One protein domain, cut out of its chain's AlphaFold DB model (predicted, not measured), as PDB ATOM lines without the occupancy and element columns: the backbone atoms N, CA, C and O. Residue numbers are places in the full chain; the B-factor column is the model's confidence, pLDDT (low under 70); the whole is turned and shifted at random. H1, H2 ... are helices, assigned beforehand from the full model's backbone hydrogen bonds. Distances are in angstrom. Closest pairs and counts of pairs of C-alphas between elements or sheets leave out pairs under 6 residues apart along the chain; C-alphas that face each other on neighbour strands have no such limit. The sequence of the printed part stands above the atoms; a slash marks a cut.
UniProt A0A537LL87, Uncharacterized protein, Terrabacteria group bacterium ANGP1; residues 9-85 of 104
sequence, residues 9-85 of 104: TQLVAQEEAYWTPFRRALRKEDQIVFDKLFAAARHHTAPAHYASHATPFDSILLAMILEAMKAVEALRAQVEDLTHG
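Overview. This is residues 9 to 85 of the 104 residues of an uncharacterized protein of Terrabacteria group bacterium ANGP1 (UniProt A0A537LL87). One long helix, H4, starts beside H1 and crosses the end of H3; H1 and H2 lead away from it and H3 folds back, while residues 69 to 85 stick out as an arm. The 77 printed residues, all helix by class, hold four named helices, H1 to H4 in chain order. The whole is loose, radius of gyration of the C-alphas 15.2 A, spanning 46 by 34 by 16 A.

Arrangement. Begin at H4, residues 56 to 84, which touches H3, residues 28 to 41, at C-alphas Ala 63 and Ala 41, the closest, 5.1 A apart. H4 touches H1, residues 9 to 18, with residues 56 to 60 alone, about perpendicular at 87 degrees; Pro 56 and Leu 11 have the closest C-alphas, 6.8 A. H2, residues 20 to 25, forms a hairpin with H3 and is apart from H4. In H1, H2, H3 and H4 every O i to N i+4 pair is within hydrogen-bond range.

Along the chain. Find C-alpha 56 at (33.477, 49.586, 44.613); H4 runs 42.4 A to C-alpha 84 at (61.251, 20.606, 30.905). H3 measures 20.5 A.

Size, cuts and confidence. The printed part has no cut; the H3 to H4 link is long, and pLDDT is under 70 at residues 44 to 56 and 85.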
ATOM      1  N   THR A   9      30.116  47.929  35.417       78.38
ATOM      2  CA  THR A   9      30.718  48.605  34.260       78.38
ATOM      3  C   THR A   9      30.723  50.127  34.419       78.38
ATOM      4  O   THR A   9      31.711  50.772  34.082       78.38
ATOM      5  N   GLN A  10      29.648  50.702  34.966       81.06
ATOM      6  CA  GLN A  10      29.581  52.136  35.256       81.06
ATOM      7  C   GLN A  10      30.516  52.534  36.403       81.06
ATOM      8  O   GLN A  10      31.085  53.619  36.357       81.06
ATOM      9  N   LEU A  11      30.680  51.688  37.425       79.88
ATOM     10  CA  LEU A  11      31.630  51.919  38.520       79.88
ATOM     11  C   LEU A  11      33.076  51.888  38.009       79.88
ATOM     12  O   LEU A  11      33.830  52.820  38.257       79.88
ATOM     13  N   VAL A  12      33.434  50.886  37.202       81.44
ATOM     14  CA  VAL A  12      34.764  50.799  36.581       81.44
ATOM     15  C   VAL A  12      35.040  52.008  35.692       81.44
ATOM     16  O   VAL A  12      36.123  52.574  35.772       81.44
ATOM     17  N   ALA A  13      34.075  52.440  34.876       84.75
ATOM     18  CA  ALA A  13      34.243  53.615  34.018       84.75
ATOM     19  C   ALA A  13      34.431  54.913  34.824       84.75
ATOM     20  O   ALA A  13      35.212  55.780  34.432       84.75
ATOM     21  N   GLN A  14      33.731  55.048  35.954       85.12
ATOM     22  CA  GLN A  14      33.890  56.183  36.861       85.12
ATOM     23  C   GLN A  14      35.284  56.203  37.498       85.12
ATOM     24  O   GLN A  14      35.934  57.247  37.504       85.12
ATOM     25  N   GLU A  15      35.756  55.055  37.982       85.38
ATOM     26  CA  GLU A  15      37.104  54.920  38.534       85.38
ATOM     27  C   GLU A  15      38.169  55.167  37.453       85.38
ATOM     28  O   GLU A  15      39.101  55.937  37.658       85.38
ATOM     29  N   GLU A  16      38.013  54.615  36.250       86.31
ATOM     30  CA  GLU A  16      38.946  54.833  35.133       86.31
ATOM     31  C   GLU A  16      39.072  56.327  34.778       86.31
ATOM     32  O   GLU A  16      40.175  56.851  34.580       86.31
ATOM     33  N   ALA A  17      37.948  57.052  34.772       89.19
ATOM     34  CA  ALA A  17      37.940  58.497  34.584       89.19
ATOM     35  C   ALA A  17      38.653  59.230  35.734       89.19
ATOM     36  O   ALA A  17      39.461  60.127  35.479       89.19
ATOM     37  N   TYR A  18      38.412  58.823  36.984       88.88
ATOM     38  CA  TYR A  18      39.076  59.381  38.165       88.88
ATOM     39  C   TYR A  18      40.603  59.218  38.100       88.88
ATOM     40  O   TYR A  18      41.345  60.159  38.382       88.88
ATOM     41  N   TRP A  19      41.085  58.066  37.632       89.94
ATOM     42  CA  TRP A  19      42.513  57.756  37.529       89.94
ATOM     43  C   TRP A  19      43.190  58.266  36.243       89.94
ATOM     44  O   TRP A  19      44.395  58.083  36.053       89.94
ATOM     45  N   THR A  20      42.470  58.972  35.368       92.88
ATOM     46  CA  THR A  20      43.034  59.524  34.124       92.88
ATOM     47  C   THR A  20      44.280  60.411  34.337       92.88
ATOM     48  O   THR A  20      45.232  60.275  33.559       92.88
ATOM     49  N   PRO A  21      44.358  61.300  35.353       94.62
ATOM     50  CA  PRO A  21      45.570  62.085  35.612       94.62
ATOM     51  C   PRO A  21      46.780  61.216  35.975       94.62
ATOM     52  O   PRO A  21      47.876  61.461  35.475       94.62
ATOM     53  N   PHE A  22      46.572  60.169  36.779       90.62
ATOM     54  CA  PHE A  22      47.614  59.203  37.129       90.62
ATOM     55  C   PHE A  22      48.110  58.465  35.885       90.62
ATOM     56  O   PHE A  22      49.308  58.456  35.614       90.62
ATOM     57  N   ARG A  23      47.188  57.951  35.058       92.94
ATOM     58  CA  ARG A  23      47.517  57.307  33.780       92.94
ATOM     59  C   ARG A  23      48.379  58.210  32.895       92.94
ATOM     60  O   ARG A  23      49.340  57.746  32.296       92.94
ATOM     61  N   ARG A  24      48.067  59.505  32.805       94.44
ATOM     62  CA  ARG A  24      48.839  60.461  31.987       94.44
ATOM     63  C   ARG A  24      50.261  60.697  32.497       94.44
ATOM     64  O   ARG A  24      51.118  61.049  31.692       94.44
ATOM     65  N   ALA A  25      50.507  60.516  33.793       95.62
ATOM     66  CA  ALA A  25      51.834  60.643  34.389       95.62
ATOM     67  C   ALA A  25      52.717  59.397  34.173       95.62
ATOM     68  O   ALA A  25      53.932  59.471  34.352       95.62
ATOM     69  N   LEU A  26      52.125  58.264  33.782       92.81
ATOM     70  CA  LEU A  26      52.847  57.024  33.497       92.81
ATOM     71  C   LEU A  26      53.589  57.076  32.155       92.81
ATOM     72  O   LEU A  26      53.180  57.767  31.214       92.81
ATOM     73  N   ARG A  27      54.650  56.269  32.038       96.19
ATOM     74  CA  ARG A  27      55.326  56.013  30.758       96.19
ATOM     75  C   ARG A  27      54.385  55.287  29.792       96.19
ATOM     76  O   ARG A  27      53.389  54.702  30.206       96.19
ATOM     77  N   LYS A  28      54.677  55.315  28.487       93.00
ATOM     78  CA  LYS A  28      53.778  54.738  27.466       93.00
ATOM     79  C   LYS A  28      53.566  53.235  27.664       93.00
ATOM     80  O   LYS A  28      52.452  52.751  27.497       93.00
ATOM     81  N   GLU A  29      54.621  52.519  28.032       90.88
ATOM     82  CA  GLU A  29      54.595  51.096  28.366       90.88
ATOM     83  C   GLU A  29      53.662  50.804  29.549       90.88
ATOM     84  O   GLU A  29      52.810  49.918  29.466       90.88
ATOM     85  N   ASP A  30      53.738  51.622  30.596       90.19
ATOM     86  CA  ASP A  30      52.935  51.478  31.808       90.19
ATOM     87  C   ASP A  30      51.470  51.871  31.570       90.19
ATOM     88  O   ASP A  30      50.568  51.259  32.136       90.19
ATOM     89  N   GLN A  31      51.204  52.836  30.680       91.62
ATOM     90  CA  GLN A  31      49.840  53.186  30.262       91.62
ATOM     91  C   GLN A  31      49.119  52.001  29.609       91.62
ATOM     92  O   GLN A  31      47.940  51.782  29.873       91.62
ATOM     93  N   ILE A  32      49.822  51.211  28.793       92.12
ATOM     94  CA  ILE A  32      49.245  50.020  28.149       92.12
ATOM     95  C   ILE A  32      48.886  48.962  29.197       92.12
ATOM     96  O   ILE A  32      47.846  48.311  29.090       92.12
ATOM     97  N   VAL A  33      49.740  48.766  30.206       88.81
ATOM     98  CA  VAL A  33      49.465  47.832  31.310       88.81
ATOM     99  C   VAL A  33      48.286  48.331  32.144       88.81
ATOM    100  O   VAL A  33      47.385  47.555  32.451       88.81
ATOM    101  N   PHE A  34      48.249  49.628  32.440       89.12
ATOM    102  CA  PHE A  34      47.157  50.272  33.161       89.12
ATOM    103  C   PHE A  34      45.801  50.069  32.463       89.12
ATOM    104  O   PHE A  34      44.840  49.636  33.097       89.12
ATOM    105  N   ASP A  35      45.729  50.283  31.148       90.25
ATOM    106  CA  ASP A  35      44.495  50.083  30.373       90.25
ATOM    107  C   ASP A  35      44.029  48.620  30.399       90.25
ATOM    108  O   ASP A  35      42.833  48.333  30.508       90.25
ATOM    109  N   LYS A  36      44.976  47.674  30.344       88.06
ATOM    110  CA  LYS A  36      44.683  46.238  30.456       88.06
ATOM    111  C   LYS A  36      44.126  45.869  31.830       88.06
ATOM    112  O   LYS A  36      43.218  45.044  31.893       88.06
ATOM    113  N   LEU A  37      44.615  46.488  32.908       86.44
ATOM    114  CA  LEU A  37      44.097  46.265  34.263       86.44
ATOM    115  C   LEU A  37      42.629  46.701  34.379       86.44
ATOM    116  O   LEU A  37      41.789  45.926  34.841       86.44
ATOM    117  N   PHE A  38      42.285  47.898  33.898       84.75
ATOM    118  CA  PHE A  38      40.894  48.374  33.912       84.75
ATOM    119  C   PHE A  38      39.987  47.565  32.978       84.75
ATOM    120  O   PHE A  38      38.827  47.312  33.310       84.75
ATOM    121  N   ALA A  39      40.509  47.088  31.846       86.12
ATOM    122  CA  ALA A  39      39.787  46.157  30.984       86.12
ATOM    123  C   ALA A  39      39.492  44.820  31.679       86.12
ATOM    124  O   ALA A  39      38.356  44.353  31.615       86.12
ATOM    125  N   ALA A  40      40.468  44.249  32.390       80.50
ATOM    126  CA  ALA A  40      40.295  43.017  33.154       80.50
ATOM    127  C   ALA A  40      39.228  43.162  34.252       80.50
ATOM    128  O   ALA A  40      38.357  42.302  34.389       80.50
ATOM    129  N   ALA A  41      39.223  44.286  34.975       79.44
ATOM    130  CA  ALA A  41      38.261  44.536  36.049       79.44
ATOM    131  C   ALA A  41      36.792  44.511  35.583       79.44
ATOM    132  O   ALA A  41      35.912  44.102  36.341       79.44
ATOM    133  N   ARG A  42      36.511  44.877  34.321       77.06
ATOM    134  CA  ARG A  42      35.149  44.847  33.749       77.06
ATOM    135  C   ARG A  42      34.541  43.441  33.679       77.06
ATOM    136  O   ARG A  42      33.318  43.332  33.627       77.06
ATOM    137  N   HIS A  43      35.354  42.382  33.687       71.62
ATOM    138  CA  HIS A  43      34.889  40.994  33.571       71.62
ATOM    139  C   HIS A  43      34.447  40.364  34.903       71.62
ATOM    140  O   HIS A  43      33.789  39.324  34.896       71.62
ATOM    141  N   HIS A  44      34.752  40.985  36.044       65.38
ATOM    142  CA  HIS A  44      34.434  40.443  37.366       65.38
ATOM    143  C   HIS A  44      33.146  41.064  37.925       65.38
ATOM    144  O   HIS A  44      33.160  41.942  38.781       65.38
ATOM    145  N   THR A  45      32.002  40.599  37.425       57.66
ATOM    146  CA  THR A  45      30.661  41.130  37.740       57.66
ATOM    147  C   THR A  45      29.992  40.522  38.983       57.66
ATOM    148  O   THR A  45      28.947  41.015  39.399       57.66
ATOM    149  N   ALA A  46      30.565  39.487  39.610       53.31
ATOM    150  CA  ALA A  46      29.880  38.699  40.647       53.31
ATOM    151  C   ALA A  46      30.154  39.073  42.132       53.31
ATOM    152  O   ALA A  46      29.214  38.989  42.923       53.31
ATOM    153  N   PRO A  47      31.359  39.504  42.574       51.50
ATOM    154  CA  PRO A  47      31.622  39.660  44.018       51.50
ATOM    155  C   PRO A  47      31.170  40.988  44.648       51.50
ATOM    156  O   PRO A  47      30.966  41.042  45.860       51.50
ATOM    157  N   ALA A  48      30.983  42.058  43.864       50.06
ATOM    158  CA  ALA A  48      30.701  43.398  44.407       50.06
ATOM    159  C   ALA A  48      29.356  43.509  45.142       50.06
ATOM    160  O   ALA A  48      29.179  44.378  45.988       50.06
ATOM    161  N   HIS A  49      28.416  42.600  44.865       50.34
ATOM    162  CA  HIS A  49      27.146  42.522  45.589       50.34
ATOM    163  C   HIS A  49      27.249  41.797  46.942       50.34
ATOM    164  O   HIS A  49      26.385  41.998  47.792       50.34
ATOM    165  N   TYR A  50      28.286  40.978  47.159       51.81
ATOM    166  CA  TYR A  50      28.480  40.217  48.401       51.81
ATOM    167  C   TYR A  50      29.301  40.966  49.455       51.81
ATOM    168  O   TYR A  50      29.252  40.620  50.636       51.81
ATOM    169  N   ALA A  51      30.031  42.007  49.060       53.31
ATOM    170  CA  ALA A  51      30.855  42.793  49.961       53.31
ATOM    171  C   ALA A  51      30.084  44.023  50.462       53.31
ATOM    172  O   ALA A  51      30.320  45.146  50.034       53.31
ATOM    173  N   SER A  52      29.174  43.817  51.417       53.94
ATOM    174  CA  SER A  52      28.386  44.878  52.074       53.94
ATOM    175  C   SER A  52      29.220  45.977  52.763       53.94
ATOM    176  O   SER A  52      28.653  46.971  53.209       53.94
ATOM    177  N   HIS A  53      30.547  45.806  52.836       54.91
ATOM    178  CA  HIS A  53      31.508  46.714  53.471       54.91
ATOM    179  C   HIS A  53      32.668  47.156  52.564       54.91
ATOM    180  O   HIS A  53      33.448  48.008  52.980       54.91
ATOM    181  N   ALA A  54      32.825  46.583  51.365       59.97
ATOM    182  CA  ALA A  54      33.928  46.954  50.481       59.97
ATOM    183  C   ALA A  54      33.503  48.114  49.582       59.97
ATOM    184  O   ALA A  54      32.380  48.146  49.071       59.97
ATOM    185  N   THR A  55      34.404  49.068  49.372       67.44
ATOM    186  CA  THR A  55      34.172  50.107  48.374       67.44
ATOM    187  C   THR A  55      34.142  49.461  46.979       67.44
ATOM    188  O   THR A  55      34.784  48.430  46.753       67.44
ATOM    189  N   PRO A  56      33.419  50.037  46.004       68.50
ATOM    190  CA  PRO A  56      33.477  49.586  44.613       68.50
ATOM    191  C   PRO A  56      34.910  49.428  44.086       68.50
ATOM    192  O   PRO A  56      35.200  48.481  43.355       68.50
ATOM    193  N   PHE A  57      35.816  50.305  44.522       75.12
ATOM    194  CA  PHE A  57      37.226  50.256  44.171       75.12
ATOM    195  C   PHE A  57      37.941  49.011  44.716       75.12
ATOM    196  O   PHE A  57      38.698  48.393  43.977       75.12
ATOM    197  N   ASP A  58      37.648  48.562  45.940       77.38
ATOM    198  CA  ASP A  58      38.240  47.332  46.494       77.38
ATOM    199  C   ASP A  58      37.888  46.101  45.645       77.38
ATOM    200  O   ASP A  58      38.724  45.229  45.410       77.38
ATOM    201  N   SER A  59      36.658  46.047  45.123       74.12
ATOM    202  CA  SER A  59      36.231  44.971  44.217       74.12
ATOM    203  C   SER A  59      36.965  45.033  42.873       74.12
ATOM    204  O   SER A  59      37.349  43.997  42.327       74.12
ATOM    205  N   ILE A  60      37.189  46.244  42.356       77.69
ATOM    206  CA  ILE A  60      37.949  46.495  41.125       77.69
ATOM    207  C   ILE A  60      39.416  46.092  41.313       77.69
ATOM    208  O   ILE A  60      39.971  45.392  40.467       77.69
ATOM    209  N   LEU A  61      40.026  46.458  42.441       82.38
ATOM    210  CA  LEU A  61      41.389  46.071  42.792       82.38
ATOM    211  C   LEU A  61      41.534  44.555  42.923       82.38
ATOM    212  O   LEU A  61      42.454  43.982  42.344       82.38
ATOM    213  N   LEU A  62      40.621  43.886  43.634       80.88
ATOM    214  CA  LEU A  62      40.646  42.427  43.767       80.88
ATOM    215  C   LEU A  62      40.540  41.730  42.405       80.88
ATOM    216  O   LEU A  62      41.262  40.767  42.159       80.88
ATOM    217  N   ALA A  63      39.693  42.237  41.507       81.62
ATOM    218  CA  ALA A  63      39.585  41.737  40.140       81.62
ATOM    219  C   ALA A  63      40.894  41.911  39.349       81.62
ATOM    220  O   ALA A  63      41.366  40.968  38.715       81.62
ATOM    221  N   MET A  64      41.514  43.092  39.427       85.31
ATOM    222  CA  MET A  64      42.809  43.369  38.793       85.31
ATOM    223  C   MET A  64      43.916  42.446  39.315       85.31
ATOM    224  O   MET A  64      44.685  41.897  38.527       85.31
ATOM    225  N   ILE A  65      43.984  42.248  40.636       88.00
ATOM    226  CA  ILE A  65      44.965  41.365  41.281       88.00
ATOM    227  C   ILE A  65      44.743  39.918  40.841       88.00
ATOM    228  O   ILE A  65      45.704  39.230  40.505       88.00
ATOM    229  N   LEU A  66      43.492  39.456  40.807       85.00
ATOM    230  CA  LEU A  66      43.165  38.093  40.402       85.00
ATOM    231  C   LEU A  66      43.609  37.808  38.961       85.00
ATOM    232  O   LEU A  66      44.219  36.771  38.701       85.00
ATOM    233  N   GLU A  67      43.367  38.736  38.033       85.81
ATOM    234  CA  GLU A  67      43.793  38.556  36.643       85.81
ATOM    235  C   GLU A  67      45.319  38.628  36.489       85.81
ATOM    236  O   GLU A  67      45.906  37.842  35.743       85.81
ATOM    237  N   ALA A  68      45.988  39.500  37.250       87.50
ATOM    238  CA  ALA A  68      47.447  39.545  37.289       87.50
ATOM    239  C   ALA A  68      48.044  38.225  37.810       87.50
ATOM    240  O   ALA A  68      48.991  37.703  37.220       87.50
ATOM    241  N   MET A  69      47.464  37.642  38.864       90.00
ATOM    242  CA  MET A  69      47.893  36.349  39.406       90.00
ATOM    243  C   MET A  69      47.722  35.221  38.386       90.00
ATOM    244  O   MET A  69      48.656  34.447  38.177       90.00
ATOM    245  N   LYS A  70      46.590  35.176  37.670       88.31
ATOM    246  CA  LYS A  70      46.370  34.212  36.578       88.31
ATOM    247  C   LYS A  70      47.414  34.348  35.469       88.31
ATOM    248  O   LYS A  70      47.915  33.342  34.974       88.31
ATOM    249  N   ALA A  71      47.766  35.577  35.086       89.06
ATOM    250  CA  ALA A  71      48.791  35.816  34.072       89.06
ATOM    251  C   ALA A  71      50.176  35.322  34.531       89.06
ATOM    252  O   ALA A  71      50.912  34.727  33.742       89.06
ATOM    253  N   VAL A  72      50.513  35.517  35.810       93.81
ATOM    254  CA  VAL A  72      51.753  35.000  36.409       93.81
ATOM    255  C   VAL A  72      51.769  33.473  36.414       93.81
ATOM    256  O   VAL A  72      52.774  32.883  36.026       93.81
ATOM    257  N   GLU A  73      50.680  32.821  36.821       94.38
ATOM    258  CA  GLU A  73      50.577  31.356  36.812       94.38
ATOM    259  C   GLU A  73      50.681  30.783  35.395       94.38
ATOM    260  O   GLU A  73      51.441  29.842  35.169       94.38
ATOM    261  N   ALA A  74      50.011  31.399  34.418       92.31
ATOM    262  CA  ALA A  74      50.097  30.992  33.019       92.31
ATOM    263  C   ALA A  74      51.516  31.148  32.451       92.31
ATOM    264  O   ALA A  74      51.964  30.310  31.669       92.31
ATOM    265  N   LEU A  75      52.236  32.208  32.834       93.69
ATOM    266  CA  LEU A  75      53.625  32.403  32.423       93.69
ATOM    267  C   LEU A  75      54.559  31.391  33.100       93.69
ATOM    268  O   LEU A  75      55.455  30.864  32.447       93.69
ATOM    269  N   ARG A  76      54.337  31.084  34.384       93.44
ATOM    270  CA  ARG A  76      55.087  30.044  35.105       93.44
ATOM    271  C   ARG A  76      54.920  28.678  34.446       93.44
ATOM    272  O   ARG A  76      55.929  28.026  34.208       93.44
ATOM    273  N   ALA A  77      53.692  28.300  34.091       91.62
ATOM    274  CA  ALA A  77      53.416  27.051  33.385       91.62
ATOM    275  C   ALA A  77      54.139  26.990  32.028       91.62
ATOM    276  O   ALA A  77      54.818  26.015  31.734       91.62
ATOM    277  N   GLN A  78      54.101  28.072  31.241       92.81
ATOM    278  CA  GLN A  78      54.827  28.137  29.963       92.81
ATOM    279  C   GLN A  78      56.346  28.013  30.128       92.81
ATOM    280  O   GLN A  78      57.007  27.347  29.334       92.81
ATOM    281  N   VAL A  79      56.915  28.655  31.153       94.19
ATOM    282  CA  VAL A  79      58.343  28.519  31.472       94.19
ATOM    283  C   VAL A  79      58.661  27.090  31.900       94.19
ATOM    284  O   VAL A  79      59.681  26.554  31.474       94.19
ATOM    285  N   GLU A  80      57.806  26.453  32.699       92.06
ATOM    286  CA  GLU A  80      57.964  25.054  33.102       92.06
ATOM    287  C   GLU A  80      57.946  24.118  31.885       92.06
ATOM    288  O   GLU A  80      58.872  23.326  31.723       92.06
ATOM    289  N   ASP A  81      56.988  24.278  30.973       89.75
ATOM    290  CA  ASP A  81      56.893  23.488  29.740       89.75
ATOM    291  C   ASP A  81      58.133  23.651  28.844       89.75
ATOM    292  O   ASP A  81      58.690  22.673  28.338       89.75
ATOM    293  N   LEU A  82      58.612  24.888  28.675       89.62
ATOM    294  CA  LEU A  82      59.805  25.193  27.877       89.62
ATOM    295  C   LEU A  82      61.092  24.655  28.514       89.62
ATOM    296  O   LEU A  82      61.983  24.194  27.802       89.62
ATOM    297  N   THR A  83      61.203  24.717  29.842       85.56
ATOM    298  CA  THR A  83      62.390  24.253  30.579       85.56
ATOM    299  C   THR A  83      62.448  22.738  30.717       85.56
ATOM    300  O   THR A  83      63.541  22.173  30.708       85.56
ATOM    301  N   HIS A  84      61.302  22.063  30.806       75.19
ATOM    302  CA  HIS A  84      61.251  20.606  30.905       75.19
ATOM    303  C   HIS A  84      61.250  19.913  29.540       75.19
ATOM    304  O   HIS A  84      61.539  18.713  29.488       75.19
ATOM    305  N   GLY A  85      60.986  20.653  28.452       57.38
ATOM    306  CA  GLY A  85      60.907  20.134  27.087       57.38
ATOM    307  C   GLY A  85      59.879  19.000  26.953       57.38
ATOM    308  O   GLY A  85      59.295  18.545  27.939       57.38
TER     309      GLY A  85